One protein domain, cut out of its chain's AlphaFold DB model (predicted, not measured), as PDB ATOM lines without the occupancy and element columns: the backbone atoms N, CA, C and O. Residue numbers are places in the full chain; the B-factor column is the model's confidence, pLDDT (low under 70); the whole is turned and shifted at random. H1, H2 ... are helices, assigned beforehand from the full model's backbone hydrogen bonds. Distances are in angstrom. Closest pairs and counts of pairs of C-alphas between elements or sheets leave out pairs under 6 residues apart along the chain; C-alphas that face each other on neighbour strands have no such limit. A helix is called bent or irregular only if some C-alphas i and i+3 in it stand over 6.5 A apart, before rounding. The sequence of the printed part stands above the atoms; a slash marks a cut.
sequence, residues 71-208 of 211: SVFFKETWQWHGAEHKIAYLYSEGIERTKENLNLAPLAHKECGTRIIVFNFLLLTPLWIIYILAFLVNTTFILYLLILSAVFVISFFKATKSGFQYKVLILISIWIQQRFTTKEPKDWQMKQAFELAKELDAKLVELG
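This is residues 71 to 208 of the 211 residues of an uncharacterized protein of Candidatus Spechtbacteria bacterium RIFCSPLOWO2_12_FULL_38_22 (UniProt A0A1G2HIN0). Two lobes sit at the two ends of a loose, elongated all-helix model. One lobe is a small cluster of H1, H2 and H6; the other is a long helical hairpin, H3 and H4, which opens like a narrow V away from its turn, with H5 crossing its open end and coming close to H1 with its last residue. Residues 135 to 140, at the hairpin's turn, and residues 202 to 208, of which 202 to 206 belong to H6, stick out. The printed part has 138 residues with six named helices, H1 to H6 in order, and no named strand; the radius of gyration of the C-alphas is 19.9 A and the spans are 60 by 35 by 28 A.

Begin at H1, residues 75 to 93, whose residues 86 to 90 touch H2, residues 99 to 104, about perpendicular at 81 degrees; the closest C-alphas are those of Lys 86 and Leu 102, 5.9 A. Look next at H6, residues 187 to 206: its residues 189 to 197 touch H1 at a steep tilt of 40 degrees, the same way, closest at the C-alphas of Ala 83 and Met 190, 6.0 A. H2 and H6 only just touch, with 3 pairs of C-alphas within 8 A, the closest those of Lys 99 and Phe 194, 7.3 A. Farther along, H3, residues 114 to 135, and H4, residues 141 to 159, form a helical hairpin at a shallow tilt of 16 degrees, opposite ways; they touch near the turn, closest at the C-alphas of Ala 134 and Phe 141, 6.5 A. H5, residues 164 to 181, touches residues 114 to 119 of H3 about perpendicular, at 79 degrees, with the C-alphas of Arg 115 and Ser 173 closest, 5.5 A. H5 is close to but not clearly touching H1, the C-alphas of Trp 78 and Thr 181 being 5.5 A apart. Among the pairs apart are H1 and H3, and H4 and H6. Every O i to N i+4 pair is within hydrogen-bond range in H1, H2, H4, H5 and H6, and 17 of 18 are in H3.

Find C-alpha 75 at (-74.470, -38.928, -71.770), where H1 begins its 27.3 A. H3 runs 30.6 A from C-alpha 114 at (-84.744, -30.776, -59.976), and H4 runs 26.2 A. H5, 24.4 A long, is only just irregular: C-alphas 178 and 181 are 6.6 A apart. H6 runs 28.9 A to C-alpha 206 at (-72.275, -3.616, -68.705).

The two C-alphas farthest apart are those of Val 137 and Glu 206, 62.2 A. The printed part has no cut, and no link is long. Mean pLDDT of the printed part is 73.1; residues 71 to 73, 110 to 163 and 165 to 166 are under 70.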
ATOM      1  N   SER A  71     -82.698 -36.231 -74.454       51.72
ATOM      2  CA  SER A  71     -81.892 -35.464 -73.488       51.72
ATOM      3  C   SER A  71     -81.804 -36.158 -72.129       51.72
ATOM      4  O   SER A  71     -80.804 -35.988 -71.429       51.72
ATOM      5  N   VAL A  72     -82.789 -36.997 -71.794       54.62
ATOM      6  CA  VAL A  72     -82.751 -37.904 -70.642       54.62
ATOM      7  C   VAL A  72     -81.870 -39.138 -70.902       54.62
ATOM      8  O   VAL A  72     -81.395 -39.723 -69.938       54.62
ATOM      9  N   PHE A  73     -81.570 -39.517 -72.151       56.47
ATOM     10  CA  PHE A  73     -80.791 -40.729 -72.470       56.47
ATOM     11  C   PHE A  73     -79.374 -40.495 -73.020       56.47
ATOM     12  O   PHE A  73     -78.589 -41.445 -73.081       56.47
ATOM     13  N   PHE A  74     -78.998 -39.269 -73.392       71.62
ATOM     14  CA  PHE A  74     -77.655 -38.979 -73.897       71.62
ATOM     15  C   PHE A  74     -76.682 -38.590 -72.783       71.62
ATOM     16  O   PHE A  74     -76.925 -37.712 -71.962       71.62
ATOM     17  N   LYS A  75     -75.508 -39.223 -72.766       77.69
ATOM     18  CA  LYS A  75     -74.470 -38.928 -71.770       77.69
ATOM     19  C   LYS A  75     -73.980 -37.482 -71.889       77.69
ATOM     20  O   LYS A  75     -73.696 -36.842 -70.882       77.69
ATOM     21  N   GLU A  76     -73.889 -36.971 -73.110       82.31
ATOM     22  CA  GLU A  76     -73.407 -35.630 -73.431       82.31
ATOM     23  C   GLU A  76     -74.279 -34.523 -72.824       82.31
ATOM     24  O   GLU A  76     -73.733 -33.509 -72.385       82.31
ATOM     25  N   THR A  77     -75.602 -34.702 -72.751       80.44
ATOM     26  CA  THR A  77     -76.508 -33.711 -72.143       80.44
ATOM     27  C   THR A  77     -76.317 -33.654 -70.633       80.44
ATOM     28  O   THR A  77     -76.211 -32.565 -70.078       80.44
ATOM     29  N   TRP A  78     -76.153 -34.801 -69.968       84.12
ATOM     30  CA  TRP A  78     -75.836 -34.846 -68.533       84.12
ATOM     31  C   TRP A  78     -74.464 -34.248 -68.208       84.12
ATOM     32  O   TRP A  78     -74.268 -33.695 -67.127       84.12
ATOM     33  N   GLN A  79     -73.507 -34.351 -69.133       87.62
ATOM     34  CA  GLN A  79     -72.202 -33.700 -69.010       87.62
ATOM     35  C   GLN A  79     -72.319 -32.176 -69.116       87.62
ATOM     36  O   GLN A  79     -71.759 -31.464 -68.286       87.62
ATOM     37  N   TRP A  80     -73.088 -31.669 -70.082       86.69
ATOM     38  CA  TRP A  80     -73.365 -30.236 -70.198       86.69
ATOM     39  C   TRP A  80     -74.116 -29.682 -68.986       86.69
ATOM     40  O   TRP A  80     -73.728 -28.651 -68.447       86.69
ATOM     41  N   HIS A  81     -75.113 -30.416 -68.500       84.81
ATOM     42  CA  HIS A  81     -75.843 -30.086 -67.278       84.81
ATOM     43  C   HIS A  81     -74.907 -30.048 -66.054       84.81
ATOM     44  O   HIS A  81     -74.989 -29.154 -65.215       84.81
ATOM     45  N   GLY A  82     -73.955 -30.985 -65.969       85.50
ATOM     46  CA  GLY A  82     -72.914 -30.973 -64.940       85.50
ATOM     47  C   GLY A  82     -72.015 -29.732 -65.001       85.50
ATOM     48  O   GLY A  82     -71.664 -29.187 -63.956       85.50
ATOM     49  N   ALA A  83     -71.672 -29.250 -66.201       88.00
ATOM     50  CA  ALA A  83     -70.910 -28.010 -66.369       88.00
ATOM     51  C   ALA A  83     -71.710 -26.771 -65.928       88.00
ATOM     52  O   ALA A  83     -71.169 -25.915 -65.228       88.00
ATOM     53  N   GLU A  84     -73.000 -26.702 -66.268       85.56
ATOM     54  CA  GLU A  84     -73.909 -25.637 -65.819       85.56
ATOM     55  C   GLU A  84     -73.986 -25.576 -64.290       85.56
ATOM     56  O   GLU A  84     -73.852 -24.507 -63.700       85.56
ATOM     57  N   HIS A  85     -74.111 -26.728 -63.629       86.75
ATOM     58  CA  HIS A  85     -74.171 -26.805 -62.169       86.75
ATOM     59  C   HIS A  85     -72.923 -26.285 -61.481       86.75
ATOM     60  O   HIS A  85     -73.023 -25.585 -60.474       86.75
ATOM     61  N   LYS A  86     -71.754 -26.627 -62.023       88.88
ATOM     62  CA  LYS A  86     -70.475 -26.162 -61.494       88.88
ATOM     63  C   LYS A  86     -70.378 -24.639 -61.586       88.88
ATOM     64  O   LYS A  86     -69.975 -24.002 -60.620       88.88
ATOM     65  N   ILE A  87     -70.825 -24.050 -62.696       87.81
ATOM     66  CA  ILE A  87     -70.870 -22.591 -62.877       87.81
ATOM     67  C   ILE A  87     -71.882 -21.946 -61.932       87.81
ATOM     68  O   ILE A  87     -71.536 -21.019 -61.203       87.81
ATOM     69  N   ALA A  88     -73.116 -22.449 -61.912       84.88
ATOM     70  CA  ALA A  88     -74.182 -21.934 -61.061       84.88
ATOM     71  C   ALA A  88     -73.796 -21.986 -59.576       84.88
ATOM     72  O   ALA A  88     -74.072 -21.045 -58.836       84.88
ATOM     73  N   TYR A  89     -73.095 -23.041 -59.149       87.06
ATOM     74  CA  TYR A  89     -72.553 -23.142 -57.798       87.06
ATOM     75  C   TYR A  89     -71.590 -21.994 -57.480       87.06
ATOM     76  O   TYR A  89     -71.775 -21.319 -56.468       87.06
ATOM     77  N   LEU A  90     -70.616 -21.726 -58.357       87.06
ATOM     78  CA  LEU A  90     -69.672 -20.622 -58.163       87.06
ATOM     79  C   LEU A  90     -70.386 -19.265 -58.104       87.06
ATOM     80  O   LEU A  90     -70.056 -18.457 -57.241       87.06
ATOM     81  N   TYR A  91     -71.405 -19.043 -58.944       84.31
ATOM     82  CA  TYR A  91     -72.242 -17.838 -58.864       84.31
ATOM     83  C   TYR A  91     -72.978 -17.732 -57.527       84.31
ATOM     84  O   TYR A  91     -72.962 -16.673 -56.908       84.31
ATOM     85  N   SER A  92     -73.611 -18.815 -57.073       81.38
ATOM     86  CA  SER A  92     -74.413 -18.802 -55.845       81.38
ATOM     87  C   SER A  92     -73.583 -18.589 -54.577       81.38
ATOM     88  O   SER A  92     -74.063 -17.978 -53.628       81.38
ATOM     89  N   GLU A  93     -72.342 -19.078 -54.564       84.62
ATOM     90  CA  GLU A  93     -71.427 -18.965 -53.423       84.62
ATOM     91  C   GLU A  93     -70.507 -17.734 -53.532       84.62
ATOM     92  O   GLU A  93     -69.701 -17.489 -52.637       84.62
ATOM     93  N   GLY A  94     -70.601 -16.959 -54.621       82.38
ATOM     94  CA  GLY A  94     -69.746 -15.791 -54.861       82.38
ATOM     95  C   GLY A  94     -68.259 -16.135 -54.999       82.38
ATOM     96  O   GLY A  94     -67.400 -15.320 -54.667       82.38
ATOM     97  N   ILE A  95     -67.939 -17.353 -55.443       85.81
ATOM     98  CA  ILE A  95     -66.559 -17.815 -55.618       85.81
ATOM     99  C   ILE A  95     -66.044 -17.331 -56.973       85.81
ATOM    100  O   ILE A  95     -66.755 -17.379 -57.979       85.81
ATOM    101  N   GLU A  96     -64.780 -16.909 -57.015       83.75
ATOM    102  CA  GLU A  96     -64.142 -16.476 -58.254       83.75
ATOM    103  C   GLU A  96     -64.210 -17.573 -59.326       83.75
ATOM    104  O   GLU A  96     -63.844 -18.736 -59.105       83.75
ATOM    105  N   ARG A  97     -64.672 -17.193 -60.515       86.44
ATOM    106  CA  ARG A  97     -64.928 -18.094 -61.639       86.44
ATOM    107  C   ARG A  97     -63.618 -18.389 -62.369       86.44
ATOM    108  O   ARG A  97     -63.425 -17.947 -63.497       86.44
ATOM    109  N   THR A  98     -62.704 -19.110 -61.715       84.62
ATOM    110  CA  THR A  98     -61.437 -19.605 -62.287       84.62
ATOM    111  C   THR A  98     -61.571 -21.048 -62.777       84.62
ATOM    112  O   THR A  98     -62.499 -21.773 -62.411       84.62
ATOM    113  N   LYS A  99     -60.633 -21.498 -63.621       84.50
ATOM    114  CA  LYS A  99     -60.638 -22.877 -64.131       84.50
ATOM    115  C   LYS A  99     -60.401 -23.897 -63.010       84.50
ATOM    116  O   LYS A  99     -61.010 -24.966 -63.045       84.50
ATOM    117  N   GLU A 100     -59.550 -23.588 -62.024       85.56
ATOM    118  CA  GLU A 100     -59.352 -24.478 -60.873       85.56
ATOM    119  C   GLU A 100     -60.629 -24.601 -60.037       85.56
ATOM    120  O   GLU A 100     -61.058 -25.718 -59.741       85.56
ATOM    121  N   ASN A 101     -61.279 -23.476 -59.727       85.81
ATOM    122  CA  ASN A 101     -62.503 -23.466 -58.925       85.81
ATOM    123  C   ASN A 101     -63.646 -24.196 -59.632       85.81
ATOM    124  O   ASN A 101     -64.399 -24.930 -58.996       85.81
ATOM    125  N   LEU A 102     -63.729 -24.075 -60.959       85.75
ATOM    126  CA  LEU A 102     -64.720 -24.800 -61.745       85.75
ATOM    127  C   LEU A 102     -64.510 -26.316 -61.680       85.75
ATOM    128  O   LEU A 102     -65.480 -27.057 -61.573       85.75
ATOM    129  N   ASN A 103     -63.265 -26.796 -61.691       84.00
ATOM    130  CA  ASN A 103     -62.983 -28.227 -61.550       84.00
ATOM    131  C   ASN A 103     -63.348 -28.769 -60.161       84.00
ATOM    132  O   ASN A 103     -63.826 -29.900 -60.063       84.00
ATOM    133  N   LEU A 104     -63.139 -27.968 -59.112       86.25
ATOM    134  CA  LEU A 104     -63.436 -28.327 -57.721       86.25
ATOM    135  C   LEU A 104     -64.923 -28.197 -57.360       86.25
ATOM    136  O   LEU A 104     -65.364 -28.787 -56.373       86.25
ATOM    137  N   ALA A 105     -65.695 -27.438 -58.140       86.81
ATOM    138  CA  ALA A 105     -67.110 -27.224 -57.886       86.81
ATOM    139  C   ALA A 105     -67.906 -28.547 -57.930       86.81
ATOM    140  O   ALA A 105     -67.651 -29.417 -58.772       86.81
ATOM    141  N   PRO A 106     -68.900 -28.722 -57.042       85.62
ATOM    142  CA  PRO A 106     -69.735 -29.909 -57.013       85.62
ATOM    143  C   PRO A 106     -70.654 -29.987 -58.238       85.62
ATOM    144  O   PRO A 106     -71.180 -28.991 -58.723       85.62
ATOM    145  N   LEU A 107     -70.929 -31.215 -58.683       82.25
ATOM    146  CA  LEU A 107     -71.892 -31.510 -59.754       82.25
ATOM    147  C   LEU A 107     -73.355 -31.295 -59.351       82.25
ATOM    148  O   LEU A 107     -74.238 -31.277 -60.202       82.25
ATOM    149  N   ALA A 108     -73.638 -31.199 -58.056       79.69
ATOM    150  CA  ALA A 108     -74.993 -31.035 -57.556       79.69
ATOM    151  C   ALA A 108     -75.183 -29.629 -57.021       79.69
ATOM    152  O   ALA A 108     -74.406 -29.164 -56.185       79.69
ATOM    153  N   HIS A 109     -76.266 -29.001 -57.454       77.88
ATOM    154  CA  HIS A 109     -76.637 -27.685 -56.993       77.88
ATOM    155  C   HIS A 109     -78.005 -27.755 -56.329       77.88
ATOM    156  O   HIS A 109     -78.964 -28.318 -56.868       77.88
ATOM    157  N   LYS A 110     -78.098 -27.168 -55.133       66.25
ATOM    158  CA  LYS A 110     -79.347 -27.154 -54.372       66.25
ATOM    159  C   LYS A 110     -80.442 -26.525 -55.237       66.25
ATOM    160  O   LYS A 110     -81.531 -27.076 -55.303       66.25
ATOM    161  N   GLU A 111     -80.158 -25.466 -55.990       65.88
ATOM    162  CA  GLU A 111     -81.183 -24.660 -56.670       65.88
ATOM    163  C   GLU A 111     -81.501 -25.031 -58.125       65.88
ATOM    164  O   GLU A 111     -82.317 -24.368 -58.742       65.88
ATOM    165  N   CYS A 112     -80.998 -26.157 -58.636       68.50
ATOM    166  CA  CYS A 112     -81.164 -26.620 -60.029       68.50
ATOM    167  C   CYS A 112     -82.630 -26.849 -60.515       68.50
ATOM    168  O   CYS A 112     -82.892 -27.232 -61.650       68.50
ATOM    169  N   GLY A 113     -83.651 -26.644 -59.682       59.31
ATOM    170  CA  GLY A 113     -85.040 -26.896 -60.091       59.31
ATOM    171  C   GLY A 113     -85.401 -28.387 -60.206       59.31
ATOM    172  O   GLY A 113     -86.585 -28.712 -60.220       59.31
ATOM    173  N   THR A 114     -84.443 -29.329 -60.126       58.09
ATOM    174  CA  THR A 114     -84.744 -30.776 -59.976       58.09
ATOM    175  C   THR A 114     -85.609 -31.053 -58.751       58.09
ATOM    176  O   THR A 114     -86.412 -31.976 -58.773       58.09
ATOM    177  N   ARG A 115     -85.515 -30.224 -57.701       56.31
ATOM    178  CA  ARG A 115     -86.416 -30.286 -56.540       56.31
ATOM    179  C   ARG A 115     -87.885 -30.164 -56.950       56.31
ATOM    180  O   ARG A 115     -88.713 -30.860 -56.378       56.31
ATOM    181  N   ILE A 116     -88.191 -29.336 -57.950       56.47
ATOM    182  CA  ILE A 116     -89.543 -29.154 -58.494       56.47
ATOM    183  C   ILE A 116     -89.967 -30.406 -59.265       56.47
ATOM    184  O   ILE A 116     -91.070 -30.894 -59.053       56.47
ATOM    185  N   ILE A 117     -89.088 -30.973 -60.095       62.94
ATOM    186  CA  ILE A 117     -89.388 -32.182 -60.884       62.94
ATOM    187  C   ILE A 117     -89.580 -33.404 -59.977       62.94
ATOM    188  O   ILE A 117     -90.561 -34.129 -60.119       62.94
ATOM    189  N   VAL A 118     -88.679 -33.618 -59.016       59.34
ATOM    190  CA  VAL A 118     -88.756 -34.717 -58.040       59.34
ATOM    191  C   VAL A 118     -90.004 -34.577 -57.186       59.34
ATOM    192  O   VAL A 118     -90.713 -35.556 -56.986       59.34
ATOM    193  N   PHE A 119     -90.314 -33.362 -56.732       57.50
ATOM    194  CA  PHE A 119     -91.558 -33.081 -56.025       57.50
ATOM    195  C   PHE A 119     -92.780 -33.397 -56.889       57.50
ATOM    196  O   PHE A 119     -93.677 -34.098 -56.434       57.50
ATOM    197  N   ASN A 120     -92.794 -32.948 -58.145       56.09
ATOM    198  CA  ASN A 120     -93.901 -33.181 -59.063       56.09
ATOM    199  C   ASN A 120     -94.090 -34.677 -59.349       56.09
ATOM    200  O   ASN A 120     -95.211 -35.163 -59.343       56.09
ATOM    201  N   PHE A 121     -93.007 -35.435 -59.523       60.31
ATOM    202  CA  PHE A 121     -93.073 -36.881 -59.725       60.31
ATOM    203  C   PHE A 121     -93.556 -37.620 -58.469       60.31
ATOM    204  O   PHE A 121     -94.440 -38.471 -58.557       60.31
ATOM    205  N   LEU A 122     -93.027 -37.267 -57.292       61.28
ATOM    206  CA  LEU A 122     -93.413 -37.871 -56.015       61.28
ATOM    207  C   LEU A 122     -94.847 -37.496 -55.600       61.28
ATOM    208  O   LEU A 122     -95.463 -38.226 -54.832       61.28
ATOM    209  N   LEU A 123     -95.378 -36.380 -56.109       58.22
ATOM    210  CA  LEU A 123     -96.735 -35.897 -55.852       58.22
ATOM    211  C   LEU A 123     -97.754 -36.423 -56.867       58.22
ATOM    212  O   LEU A 123     -98.792 -36.963 -56.487       58.22
ATOM    213  N   LEU A 124     -97.486 -36.246 -58.162       57.34
ATOM    214  CA  LEU A 124     -98.444 -36.573 -59.212       57.34
ATOM    215  C   LEU A 124     -98.585 -38.076 -59.395       57.34
ATOM    216  O   LEU A 124     -99.692 -38.520 -59.664       57.34
ATOM    217  N   THR A 125     -97.520 -38.862 -59.207       60.47
ATOM    218  CA  THR A 125     -97.581 -40.317 -59.417       60.47
ATOM    219  C   THR A 125     -98.524 -41.001 -58.418       60.47
ATOM    220  O   THR A 125     -99.415 -41.724 -58.864       60.47
ATOM    221  N   PRO A 126     -98.444 -40.753 -57.093       58.62
ATOM    222  CA  PRO A 126     -99.411 -41.312 -56.150       58.62
ATOM    223  C   PRO A 126    -100.821 -40.777 -56.369       58.62
ATOM    224  O   PRO A 126    -101.759 -41.560 -56.317       58.62
ATOM    225  N   LEU A 127    -100.991 -39.481 -56.660       59.25
ATOM    226  CA  LEU A 127    -102.312 -38.915 -56.959       59.25
ATOM    227  C   LEU A 127    -102.933 -39.549 -58.208       59.25
ATOM    228  O   LEU A 127    -104.130 -39.815 -58.210       59.25
ATOM    229  N   TRP A 128    -102.128 -39.855 -59.225       57.31
ATOM    230  CA  TRP A 128    -102.554 -40.584 -60.419       57.31
ATOM    231  C   TRP A 128    -102.946 -42.027 -60.113       57.31
ATOM    232  O   TRP A 128    -104.003 -42.477 -60.545       57.31
ATOM    233  N   ILE A 129    -102.129 -42.748 -59.341       60.50
ATOM    234  CA  ILE A 129    -102.434 -44.122 -58.915       60.50
ATOM    235  C   ILE A 129    -103.736 -44.139 -58.110       60.50
ATOM    236  O   ILE A 129    -104.625 -44.949 -58.358       60.50
ATOM    237  N   ILE A 130    -103.872 -43.203 -57.178       58.84
ATOM    238  CA  ILE A 130    -105.038 -43.053 -56.320       58.84
ATOM    239  C   ILE A 130    -106.279 -42.647 -57.137       58.84
ATOM    240  O   ILE A 130    -107.359 -43.183 -56.903       58.84
ATOM    241  N   TYR A 131    -106.135 -41.768 -58.132       56.91
ATOM    242  CA  TYR A 131    -107.193 -41.416 -59.081       56.91
ATOM    243  C   TYR A 131    -107.674 -42.635 -59.876       56.91
ATOM    244  O   TYR A 131    -108.875 -42.887 -59.916       56.91
ATOM    245  N   ILE A 132    -106.758 -43.438 -60.431       58.81
ATOM    246  CA  ILE A 132    -107.098 -44.675 -61.154       58.81
ATOM    247  C   ILE A 132    -107.839 -45.651 -60.230       58.81
ATOM    248  O   ILE A 132    -108.890 -46.177 -60.598       58.81
ATOM    249  N   LEU A 133    -107.327 -45.863 -59.014       59.00
ATOM    250  CA  LEU A 133    -107.930 -46.774 -58.038       59.00
ATOM    251  C   LEU A 133    -109.314 -46.312 -57.580       59.00
ATOM    252  O   LEU A 133    -110.205 -47.133 -57.389       59.00
ATOM    253  N   ALA A 134    -109.526 -45.012 -57.417       56.34
ATOM    254  CA  ALA A 134    -110.788 -44.487 -56.925       56.34
ATOM    255  C   ALA A 134    -111.855 -44.284 -57.995       56.34
ATOM    256  O   ALA A 134    -113.047 -44.425 -57.717       56.34
ATOM    257  N   PHE A 135    -111.436 -44.004 -59.225       54.41
ATOM    258  CA  PHE A 135    -112.321 -43.982 -60.375       54.41
ATOM    259  C   PHE A 135    -112.989 -45.349 -60.600       54.41
ATOM    260  O   PHE A 135    -114.127 -45.424 -61.062       54.41
ATOM    261  N   LEU A 136    -112.344 -46.440 -60.174       57.72
ATOM    262  CA  LEU A 136    -112.950 -47.771 -60.145       57.72
ATOM    263  C   LEU A 136    -114.067 -47.911 -59.088       57.72
ATOM    264  O   LEU A 136    -114.934 -48.770 -59.268       57.72
ATOM    265  N   VAL A 137    -114.122 -47.062 -58.048       59.84
ATOM    266  CA  VAL A 137    -114.931 -47.309 -56.837       59.84
ATOM    267  C   VAL A 137    -116.088 -46.310 -56.603       59.84
ATOM    268  O   VAL A 137    -117.198 -46.808 -56.446       59.84
ATOM    269  N   ASN A 138    -115.938 -44.965 -56.615       58.81
ATOM    270  CA  ASN A 138    -117.084 -44.001 -56.590       58.81
ATOM    271  C   ASN A 138    -116.689 -42.493 -56.659       58.81
ATOM    272  O   ASN A 138    -115.550 -42.130 -56.378       58.81
ATOM    273  N   THR A 139    -117.654 -41.596 -56.940       57.72
ATOM    274  CA  THR A 139    -117.500 -40.135 -57.193       57.72
ATOM    275  C   THR A 139    -117.201 -39.238 -55.981       57.72
ATOM    276  O   THR A 139    -116.628 -38.162 -56.161       57.72
ATOM    277  N   THR A 140    -117.486 -39.655 -54.741       58.50
ATOM    278  CA  THR A 140    -117.172 -38.889 -53.503       58.50
ATOM    279  C   THR A 140    -115.669 -38.636 -53.311       58.50
ATOM    280  O   THR A 140    -115.242 -37.825 -52.491       58.50
ATOM    281  N   PHE A 141    -114.854 -39.329 -54.098       56.69
ATOM    282  CA  PHE A 141    -113.409 -39.321 -54.036       56.69
ATOM    283  C   PHE A 141    -112.746 -38.071 -54.639       56.69
ATOM    284  O   PHE A 141    -111.648 -37.689 -54.235       56.69
ATOM    285  N   ILE A 142    -113.423 -37.386 -55.563       61.03
ATOM    286  CA  ILE A 142    -112.914 -36.151 -56.185       61.03
ATOM    287  C   ILE A 142    -112.720 -35.050 -55.130       61.03
ATOM    288  O   ILE A 142    -111.725 -34.327 -55.157       61.03
ATOM    289  N   LEU A 143    -113.617 -34.977 -54.141       59.00
ATOM    290  CA  LEU A 143    -113.501 -34.068 -52.996       59.00
ATOM    291  C   LEU A 143    -112.289 -34.402 -52.114       59.00
ATOM    292  O   LEU A 143    -111.591 -33.497 -51.664       59.00
ATOM    293  N   TYR A 144    -111.988 -35.689 -51.927       58.16
ATOM    294  CA  TYR A 144    -110.790 -36.130 -51.208       58.16
ATOM    295  C   TYR A 144    -109.501 -35.749 -51.946       58.16
ATOM    296  O   TYR A 144    -108.567 -35.278 -51.304       58.16
ATOM    297  N   LEU A 145    -109.460 -35.882 -53.278       60.56
ATOM    298  CA  LEU A 145    -108.318 -35.452 -54.101       60.56
ATOM    299  C   LEU A 145    -108.100 -33.934 -54.050       60.56
ATOM    300  O   LEU A 145    -106.959 -33.488 -53.936       60.56
ATOM    301  N   LEU A 146    -109.177 -33.142 -54.073       62.34
ATOM    302  CA  LEU A 146    -109.121 -31.684 -53.916       62.34
ATOM    303  C   LEU A 146    -108.598 -31.272 -52.534       62.34
ATOM    304  O   LEU A 146    -107.728 -30.407 -52.442       62.34
ATOM    305  N   ILE A 147    -109.071 -31.918 -51.465       63.12
ATOM    306  CA  ILE A 147    -108.614 -31.650 -50.093       63.12
ATOM    307  C   ILE A 147    -107.147 -32.068 -49.913       63.12
ATOM    308  O   ILE A 147    -106.367 -31.309 -49.341       63.12
ATOM    309  N   LEU A 148    -106.735 -33.224 -50.447       60.59
ATOM    310  CA  LEU A 148    -105.335 -33.664 -50.439       60.59
ATOM    311  C   LEU A 148    -104.434 -32.693 -51.205       60.59
ATOM    312  O   LEU A 148    -103.399 -32.287 -50.680       60.59
ATOM    313  N   SER A 149    -104.845 -32.270 -52.403       58.72
ATOM    314  CA  SER A 149    -104.128 -31.269 -53.196       58.72
ATOM    315  C   SER A 149    -103.986 -29.946 -52.430       58.72
ATOM    316  O   SER A 149    -102.879 -29.417 -52.320       58.72
ATOM    317  N   ALA A 150    -105.057 -29.458 -51.797       62.88
ATOM    318  CA  ALA A 150    -105.048 -28.222 -51.012       62.88
ATOM    319  C   ALA A 150    -104.141 -28.301 -49.769       62.88
ATOM    320  O   ALA A 150    -103.293 -27.431 -49.563       62.88
ATOM    321  N   VAL A 151    -104.260 -29.364 -48.962       65.38
ATOM    322  CA  VAL A 151    -103.395 -29.603 -47.789       65.38
ATOM    323  C   VAL A 151    -101.923 -29.686 -48.206       65.38
ATOM    324  O   VAL A 151    -101.035 -29.224 -47.483       65.38
ATOM    325  N   PHE A 152    -101.650 -30.220 -49.396       58.81
ATOM    326  CA  PHE A 152    -100.297 -30.396 -49.898       58.81
ATOM    327  C   PHE A 152     -99.693 -29.119 -50.499       58.81
ATOM    328  O   PHE A 152     -98.527 -28.841 -50.234       58.81
ATOM    329  N   VAL A 153    -100.468 -28.283 -51.202       59.00
ATOM    330  CA  VAL A 153    -100.037 -26.933 -51.626       59.00
ATOM    331  C   VAL A 153     -99.684 -26.080 -50.406       59.00
ATOM    332  O   VAL A 153     -98.642 -25.427 -50.381       59.00
ATOM    333  N   ILE A 154    -100.496 -26.150 -49.348       57.66
ATOM    334  CA  ILE A 154    -100.224 -25.468 -48.074       57.66
ATOM    335  C   ILE A 154     -98.954 -26.030 -47.412       57.66
ATOM    336  O   ILE A 154     -98.141 -25.271 -46.879       57.66
ATOM    337  N   SER A 155     -98.743 -27.347 -47.471       54.91
ATOM    338  CA  SER A 155     -97.531 -27.995 -46.950       54.91
ATOM    339  C   SER A 155     -96.283 -27.645 -47.766       54.91
ATOM    340  O   SER A 155     -95.226 -27.440 -47.180       54.91
ATOM    341  N   PHE A 156     -96.393 -27.491 -49.089       55.81
ATOM    342  CA  PHE A 156     -95.327 -27.019 -49.977       55.81
ATOM    343  C   PHE A 156     -94.952 -25.566 -49.674       55.81
ATOM    344  O   PHE A 156     -93.781 -25.270 -49.442       55.81
ATOM    345  N   PHE A 157     -95.943 -24.675 -49.554       54.34
ATOM    346  CA  PHE A 157     -95.711 -23.291 -49.135       54.34
ATOM    347  C   PHE A 157     -95.052 -23.212 -47.752       54.34
ATOM    348  O   PHE A 157     -94.170 -22.383 -47.548       54.34
ATOM    349  N   LYS A 158     -95.386 -24.116 -46.822       50.25
ATOM    350  CA  LYS A 158     -94.688 -24.224 -45.530       50.25
ATOM    351  C   LYS A 158     -93.282 -24.832 -45.645       50.25
ATOM    352  O   LYS A 158     -92.372 -24.376 -44.959       50.25
ATOM    353  N   ALA A 159     -93.071 -25.808 -46.526       52.22
ATOM    354  CA  ALA A 159     -91.774 -26.452 -46.751       52.22
ATOM    355  C   ALA A 159     -90.741 -25.520 -47.407       52.22
ATOM    356  O   ALA A 159     -89.542 -25.765 -47.276       52.22
ATOM    357  N   THR A 160     -91.173 -24.431 -48.052       53.41
ATOM    358  CA  THR A 160     -90.259 -23.411 -48.600       53.41
ATOM    359  C   THR A 160     -89.535 -22.581 -47.533       53.41
ATOM    360  O   THR A 160     -88.637 -21.813 -47.871       53.41
ATOM    361  N   LYS A 161     -89.834 -22.756 -46.236       54.38
ATOM    362  CA  LYS A 161     -89.139 -22.052 -45.148       54.38
ATOM    363  C   LYS A 161     -88.739 -23.013 -44.025       54.38
ATOM    364  O   LYS A 161     -89.496 -23.251 -43.097       54.38
ATOM    365  N   SER A 162     -87.527 -23.562 -44.137       57.16
ATOM    366  CA  SER A 162     -86.756 -24.255 -43.083       57.16
ATOM    367  C   SER A 162     -87.495 -25.332 -42.260       57.16
ATOM    368  O   SER A 162     -88.173 -25.040 -41.281       57.16
ATOM    369  N   GLY A 163     -87.253 -26.613 -42.570       66.25
ATOM    370  CA  GLY A 163     -87.718 -27.751 -41.760       66.25
ATOM    371  C   GLY A 163     -87.013 -29.071 -42.105       66.25
ATOM    372  O   GLY A 163     -86.296 -29.156 -43.103       66.25
ATOM    373  N   PHE A 164     -87.208 -30.119 -41.295       71.50
ATOM    374  CA  PHE A 164     -86.627 -31.456 -41.535       71.50
ATOM    375  C   PHE A 164     -87.044 -32.034 -42.897       71.50
ATOM    376  O   PHE A 164     -86.207 -32.524 -43.648       71.50
ATOM    377  N   GLN A 165     -88.319 -31.873 -43.263       66.00
ATOM    378  CA  GLN A 165     -88.871 -32.319 -44.547       66.00
ATOM    379  C   GLN A 165     -88.185 -31.636 -45.745       66.00
ATOM    380  O   GLN A 165     -87.866 -32.292 -46.733       66.00
ATOM    381  N   TYR A 166     -87.870 -30.342 -45.628       69.06
ATOM    382  CA  TYR A 166     -87.125 -29.593 -46.645       69.06
ATOM    383  C   TYR A 166     -85.691 -30.117 -46.812       69.06
ATOM    384  O   TYR A 166     -85.215 -30.282 -47.935       69.06
ATOM    385  N   LYS A 167     -85.013 -30.446 -45.702       72.06
ATOM    386  CA  LYS A 167     -83.669 -31.046 -45.740       72.06
ATOM    387  C   LYS A 167     -83.683 -32.411 -46.429       72.06
ATOM    388  O   LYS A 167     -82.835 -32.659 -47.279       72.06
ATOM    389  N   VAL A 168     -84.657 -33.264 -46.110       75.88
ATOM    390  CA  VAL A 168     -84.813 -34.579 -46.752       75.88
ATOM    391  C   VAL A 168     -85.068 -34.428 -48.254       75.88
ATOM    392  O   VAL A 168     -84.412 -35.095 -49.051       75.88
ATOM    393  N   LEU A 169     -85.943 -33.503 -48.661       71.06
ATOM    394  CA  LEU A 169     -86.229 -33.252 -50.075       71.06
ATOM    395  C   LEU A 169     -84.990 -32.759 -50.842       71.06
ATOM    396  O   LEU A 169     -84.732 -33.212 -51.956       71.06
ATOM    397  N   ILE A 170     -84.190 -31.873 -50.237       74.44
ATOM    398  CA  ILE A 170     -82.898 -31.452 -50.801       74.44
ATOM    399  C   ILE A 170     -81.962 -32.642 -50.968       74.44
ATOM    400  O   ILE A 170     -81.369 -32.789 -52.031       74.44
ATOM    401  N   LEU A 171     -81.817 -33.475 -49.937       79.50
ATOM    402  CA  LEU A 171     -80.904 -34.616 -49.970       79.50
ATOM    403  C   LEU A 171     -81.277 -35.596 -51.083       79.50
ATOM    404  O   LEU A 171     -80.408 -36.002 -51.851       79.50
ATOM    405  N   ILE A 172     -82.567 -35.913 -51.214       74.62
ATOM    406  CA  ILE A 172     -83.072 -36.775 -52.288       74.62
ATOM    407  C   ILE A 172     -82.806 -36.131 -53.651       74.62
ATOM    408  O   ILE A 172     -82.293 -36.792 -54.550       74.62
ATOM    409  N   SER A 173     -83.083 -34.834 -53.806       74.50
ATOM    410  CA  SER A 173     -82.825 -34.120 -55.061       74.50
ATOM    411  C   SER A 173     -81.344 -34.113 -55.438       74.50
ATOM    412  O   SER A 173     -81.015 -34.374 -56.589       74.50
ATOM    413  N   ILE A 174     -80.448 -33.839 -54.488       81.00
ATOM    414  CA  ILE A 174     -78.995 -33.862 -54.707       81.00
ATOM    415  C   ILE A 174     -78.551 -35.266 -55.119       81.00
ATOM    416  O   ILE A 174     -77.789 -35.416 -56.071       81.00
ATOM    417  N   TRP A 175     -79.047 -36.299 -54.437       82.38
ATOM    418  CA  TRP A 175     -78.705 -37.683 -54.754       82.38
ATOM    419  C   TRP A 175     -79.136 -38.066 -56.175       82.38
ATOM    420  O   TRP A 175     -78.343 -38.636 -56.927       82.38
ATOM    421  N   ILE A 176     -80.358 -37.693 -56.572       78.25
ATOM    422  CA  ILE A 176     -80.863 -37.926 -57.931       78.25
ATOM    423  C   ILE A 176     -80.000 -37.184 -58.950       78.25
ATOM    424  O   ILE A 176     -79.586 -37.785 -59.942       78.25
ATOM    425  N   GLN A 177     -79.663 -35.919 -58.687       79.88
ATOM    426  CA  GLN A 177     -78.829 -35.133 -59.591       79.88
ATOM    427  C   GLN A 177     -77.472 -35.793 -59.837       79.88
ATOM    428  O   GLN A 177     -77.085 -35.991 -60.986       79.88
ATOM    429  N   GLN A 178     -76.776 -36.202 -58.773       79.94
ATOM    430  CA  GLN A 178     -75.444 -36.811 -58.870       79.94
ATOM    431  C   GLN A 178     -75.443 -38.153 -59.606       79.94
ATOM    432  O   GLN A 178     -74.441 -38.541 -60.207       79.94
ATOM    433  N   ARG A 179     -76.538 -38.911 -59.511       78.44
ATOM    434  CA  ARG A 179     -76.595 -40.280 -60.033       78.44
ATOM    435  C   ARG A 179     -77.197 -40.354 -61.430       78.44
ATOM    436  O   ARG A 179     -76.684 -41.127 -62.245       78.44
ATOM    437  N   PHE A 180     -78.219 -39.547 -61.706       73.81
ATOM    438  CA  PHE A 180     -79.075 -39.703 -62.879       73.81
ATOM    439  C   PHE A 180     -79.089 -38.512 -63.832       73.81
ATOM    440  O   PHE A 180     -79.247 -38.754 -65.016       73.81
ATOM    441  N   THR A 181     -78.931 -37.263 -63.382       73.56
ATOM    442  CA  THR A 181     -79.122 -36.101 -64.284       73.56
ATOM    443  C   THR A 181     -77.848 -35.318 -64.580       73.56
ATOM    444  O   THR A 181     -77.844 -34.478 -65.474       73.56
ATOM    445  N   THR A 182     -76.759 -35.595 -63.862       82.00
ATOM    446  CA  THR A 182     -75.460 -34.945 -64.065       82.00
ATOM    447  C   THR A 182     -74.346 -35.971 -64.232       82.00
ATOM    448  O   THR A 182     -74.383 -37.080 -63.687       82.00
ATOM    449  N   LYS A 183     -73.336 -35.604 -65.019       85.81
ATOM    450  CA  LYS A 183     -72.081 -36.344 -65.188       85.81
ATOM    451  C   LYS A 183     -70.921 -35.366 -65.225       85.81
ATOM    452  O   LYS A 183     -71.112 -34.206 -65.575       85.81
ATOM    453  N   GLU A 184     -69.722 -35.858 -64.917       87.38
ATOM    454  CA  GLU A 184     -68.508 -35.057 -65.078       87.38
ATOM    455  C   GLU A 184     -68.351 -34.609 -66.544       87.38
ATOM    456  O   GLU A 184     -68.289 -35.471 -67.442       87.38
ATOM    457  N   PRO A 185     -68.333 -33.289 -66.807       88.19
ATOM    458  CA  PRO A 185     -68.093 -32.751 -68.137       88.19
ATOM    459  C   PRO A 185     -66.693 -33.077 -68.648       88.19
ATOM    460  O   PRO A 185     -65.740 -33.236 -67.889       88.19
ATOM    461  N   LYS A 186     -66.558 -33.158 -69.972       90.31
ATOM    462  CA  LYS A 186     -65.249 -33.262 -70.630       90.31
ATOM    463  C   LYS A 186     -64.536 -31.905 -70.583       90.31
ATOM    464  O   LYS A 186     -65.187 -30.861 -70.595       90.31
ATOM    465  N   ASP A 187     -63.207 -31.911 -70.661       88.88
ATOM    466  CA  ASP A 187     -62.376 -30.694 -70.598       88.88
ATOM    467  C   ASP A 187     -62.798 -29.597 -71.586       88.88
ATOM    468  O   ASP A 187     -62.764 -28.408 -71.270       88.88
ATOM    469  N   TRP A 188     -63.226 -29.981 -72.790       88.81
ATOM    470  CA  TRP A 188     -63.676 -29.028 -73.805       88.81
ATOM    471  C   TRP A 188     -65.043 -28.406 -73.473       88.81
ATOM    472  O   TRP A 188     -65.253 -27.235 -73.783       88.81
ATOM    473  N   GLN A 189     -65.946 -29.152 -72.821       88.56
ATOM    474  CA  GLN A 189     -67.245 -28.641 -72.357       88.56
ATOM    475  C   GLN A 189     -67.029 -27.665 -71.203       88.56
ATOM    476  O   GLN A 189     -67.588 -26.577 -71.212       88.56
ATOM    477  N   MET A 190     -66.139 -28.012 -70.266       87.44
ATOM    478  CA  MET A 190     -65.725 -27.126 -69.174       87.44
ATOM    479  C   MET A 190     -65.131 -25.820 -69.690       87.44
ATOM    480  O   MET A 190     -65.460 -24.748 -69.190       87.44
ATOM    481  N   LYS A 191     -64.281 -25.897 -70.720       88.00
ATOM    482  CA  LYS A 191     -63.686 -24.713 -71.341       88.00
ATOM    483  C   LYS A 191     -64.745 -23.799 -71.961       88.00
ATOM    484  O   LYS A 191     -64.714 -22.602 -71.709       88.00
ATOM    485  N   GLN A 192     -65.682 -24.352 -72.730       89.75
ATOM    486  CA  GLN A 192     -66.757 -23.557 -73.333       89.75
ATOM    487  C   GLN A 192     -67.679 -22.951 -72.276       89.75
ATOM    488  O   GLN A 192     -68.031 -21.782 -72.360       89.75
ATOM    489  N   ALA A 193     -68.034 -23.730 -71.257       85.94
ATOM    490  CA  ALA A 193     -68.867 -23.256 -70.164       85.94
ATOM    491  C   ALA A 193     -68.186 -22.081 -69.428       85.94
ATOM    492  O   ALA A 193     -68.815 -21.065 -69.151       85.94
ATOM    493  N   PHE A 194     -66.875 -22.173 -69.198       88.12
ATOM    494  CA  PHE A 194     -66.068 -21.091 -68.631       88.12
ATOM    495  C   PHE A 194     -65.997 -19.842 -69.526       88.12
ATOM    496  O   PHE A 194     -66.086 -18.721 -69.030       88.12
ATOM    497  N   GLU A 195     -65.840 -20.014 -70.840       89.25
ATOM    498  CA  GLU A 195     -65.856 -18.903 -71.800       89.25
ATOM    499  C   GLU A 195     -67.213 -18.180 -71.794       89.25
ATOM    500  O   GLU A 195     -67.249 -16.952 -71.732       89.25
ATOM    501  N   LEU A 196     -68.318 -18.932 -71.755       86.81
ATOM    502  CA  LEU A 196     -69.670 -18.383 -71.636       86.81
ATOM    503  C   LEU A 196     -69.886 -17.648 -70.308       86.81
ATOM    504  O   LEU A 196     -70.489 -16.578 -70.302       86.81
ATOM    505  N   ALA A 197     -69.371 -18.179 -69.195       85.19
ATOM    506  CA  ALA A 197     -69.447 -17.507 -67.896       85.19
ATOM    507  C   ALA A 197     -68.723 -16.152 -67.915       85.19
ATOM    508  O   ALA A 197     -69.253 -15.164 -67.422       85.19
ATOM    509  N   LYS A 198     -67.554 -16.069 -68.559       87.38
ATOM    510  CA  LYS A 198     -66.839 -14.794 -68.729       87.38
ATOM    511  C   LYS A 198     -67.601 -13.792 -69.586       87.38
ATOM    512  O   LYS A 198     -67.605 -12.605 -69.273       87.38
ATOM    513  N   GLU A 199     -68.216 -14.249 -70.674       89.31
ATOM    514  CA  GLU A 199     -69.051 -13.381 -71.507       89.31
ATOM    515  C   GLU A 199     -70.264 -12.867 -70.720       89.31
ATOM    516  O   GLU A 199     -70.632 -11.697 -70.828       89.31
ATOM    517  N   LEU A 200     -70.865 -13.731 -69.899       85.94
ATOM    518  CA  LEU A 200     -71.972 -13.365 -69.028       85.94
ATOM    519  C   LEU A 200     -71.535 -12.335 -67.983       85.94
ATOM    520  O   LEU A 200     -72.229 -11.340 -67.801       85.94
ATOM    521  N   ASP A 201     -70.375 -12.526 -67.360       86.00
ATOM    522  CA  ASP A 201     -69.814 -11.565 -66.412       86.00
ATOM    523  C   ASP A 201     -69.595 -10.196 -67.062       86.00
ATOM    524  O   ASP A 201     -70.020  -9.176 -66.524       86.00
ATOM    525  N   ALA A 202     -69.008 -10.161 -68.260       87.25
ATOM    526  CA  ALA A 202     -68.828  -8.913 -68.995       87.25
ATOM    527  C   ALA A 202     -70.171  -8.198 -69.239       87.25
ATOM    528  O   ALA A 202     -70.289  -7.002 -68.970       87.25
ATOM    529  N   LYS A 203     -71.210  -8.936 -69.656       88.19
ATOM    530  CA  LYS A 203     -72.560  -8.381 -69.859       88.19
ATOM    531  C   LYS A 203     -73.212  -7.903 -68.565       88.19
ATOM    532  O   LYS A 203     -73.913  -6.897 -68.571       88.19
ATOM    533  N   LEU A 204     -73.022  -8.611 -67.456       84.94
ATOM    534  CA  LEU A 204     -73.585  -8.216 -66.164       84.94
ATOM    535  C   LEU A 204     -72.955  -6.911 -65.663       84.94
ATOM    536  O   LEU A 204     -73.682  -6.036 -65.193       84.94
ATOM    537  N   VAL A 205     -71.643  -6.739 -65.857       87.69
ATOM    538  CA  VAL A 205     -70.950  -5.471 -65.583       87.69
ATOM    539  C   VAL A 205     -71.476  -4.346 -66.480       87.69
ATOM    540  O   VAL A 205     -71.764  -3.260 -65.980       87.69
ATOM    541  N   GLU A 206     -71.669  -4.595 -67.781       89.94
ATOM    542  CA  GLU A 206     -72.275  -3.616 -68.705       89.94
ATOM    543  C   GLU A 206     -73.689  -3.193 -68.274       89.94
ATOM    544  O   GLU A 206     -74.062  -2.029 -68.411       89.94
ATOM    545  N   LEU A 207     -74.467  -4.122 -67.713       89.81
ATOM    546  CA  LEU A 207     -75.808  -3.872 -67.180       89.81
ATOM    547  C   LEU A 207     -75.806  -3.191 -65.799       89.81
ATOM    548  O   LEU A 207     -76.877  -2.920 -65.256       89.81
ATOM    549  N   GLY A 208     -74.633  -2.899 -65.228       85.25
ATOM    550  CA  GLY A 208     -74.491  -2.215 -63.942       85.25
ATOM    551  C   GLY A 208     -74.661  -3.116 -62.716       85.25
ATOM    552  O   GLY A 208     -74.854  -2.605 -61.610       85.25
TER     553      GLY A 208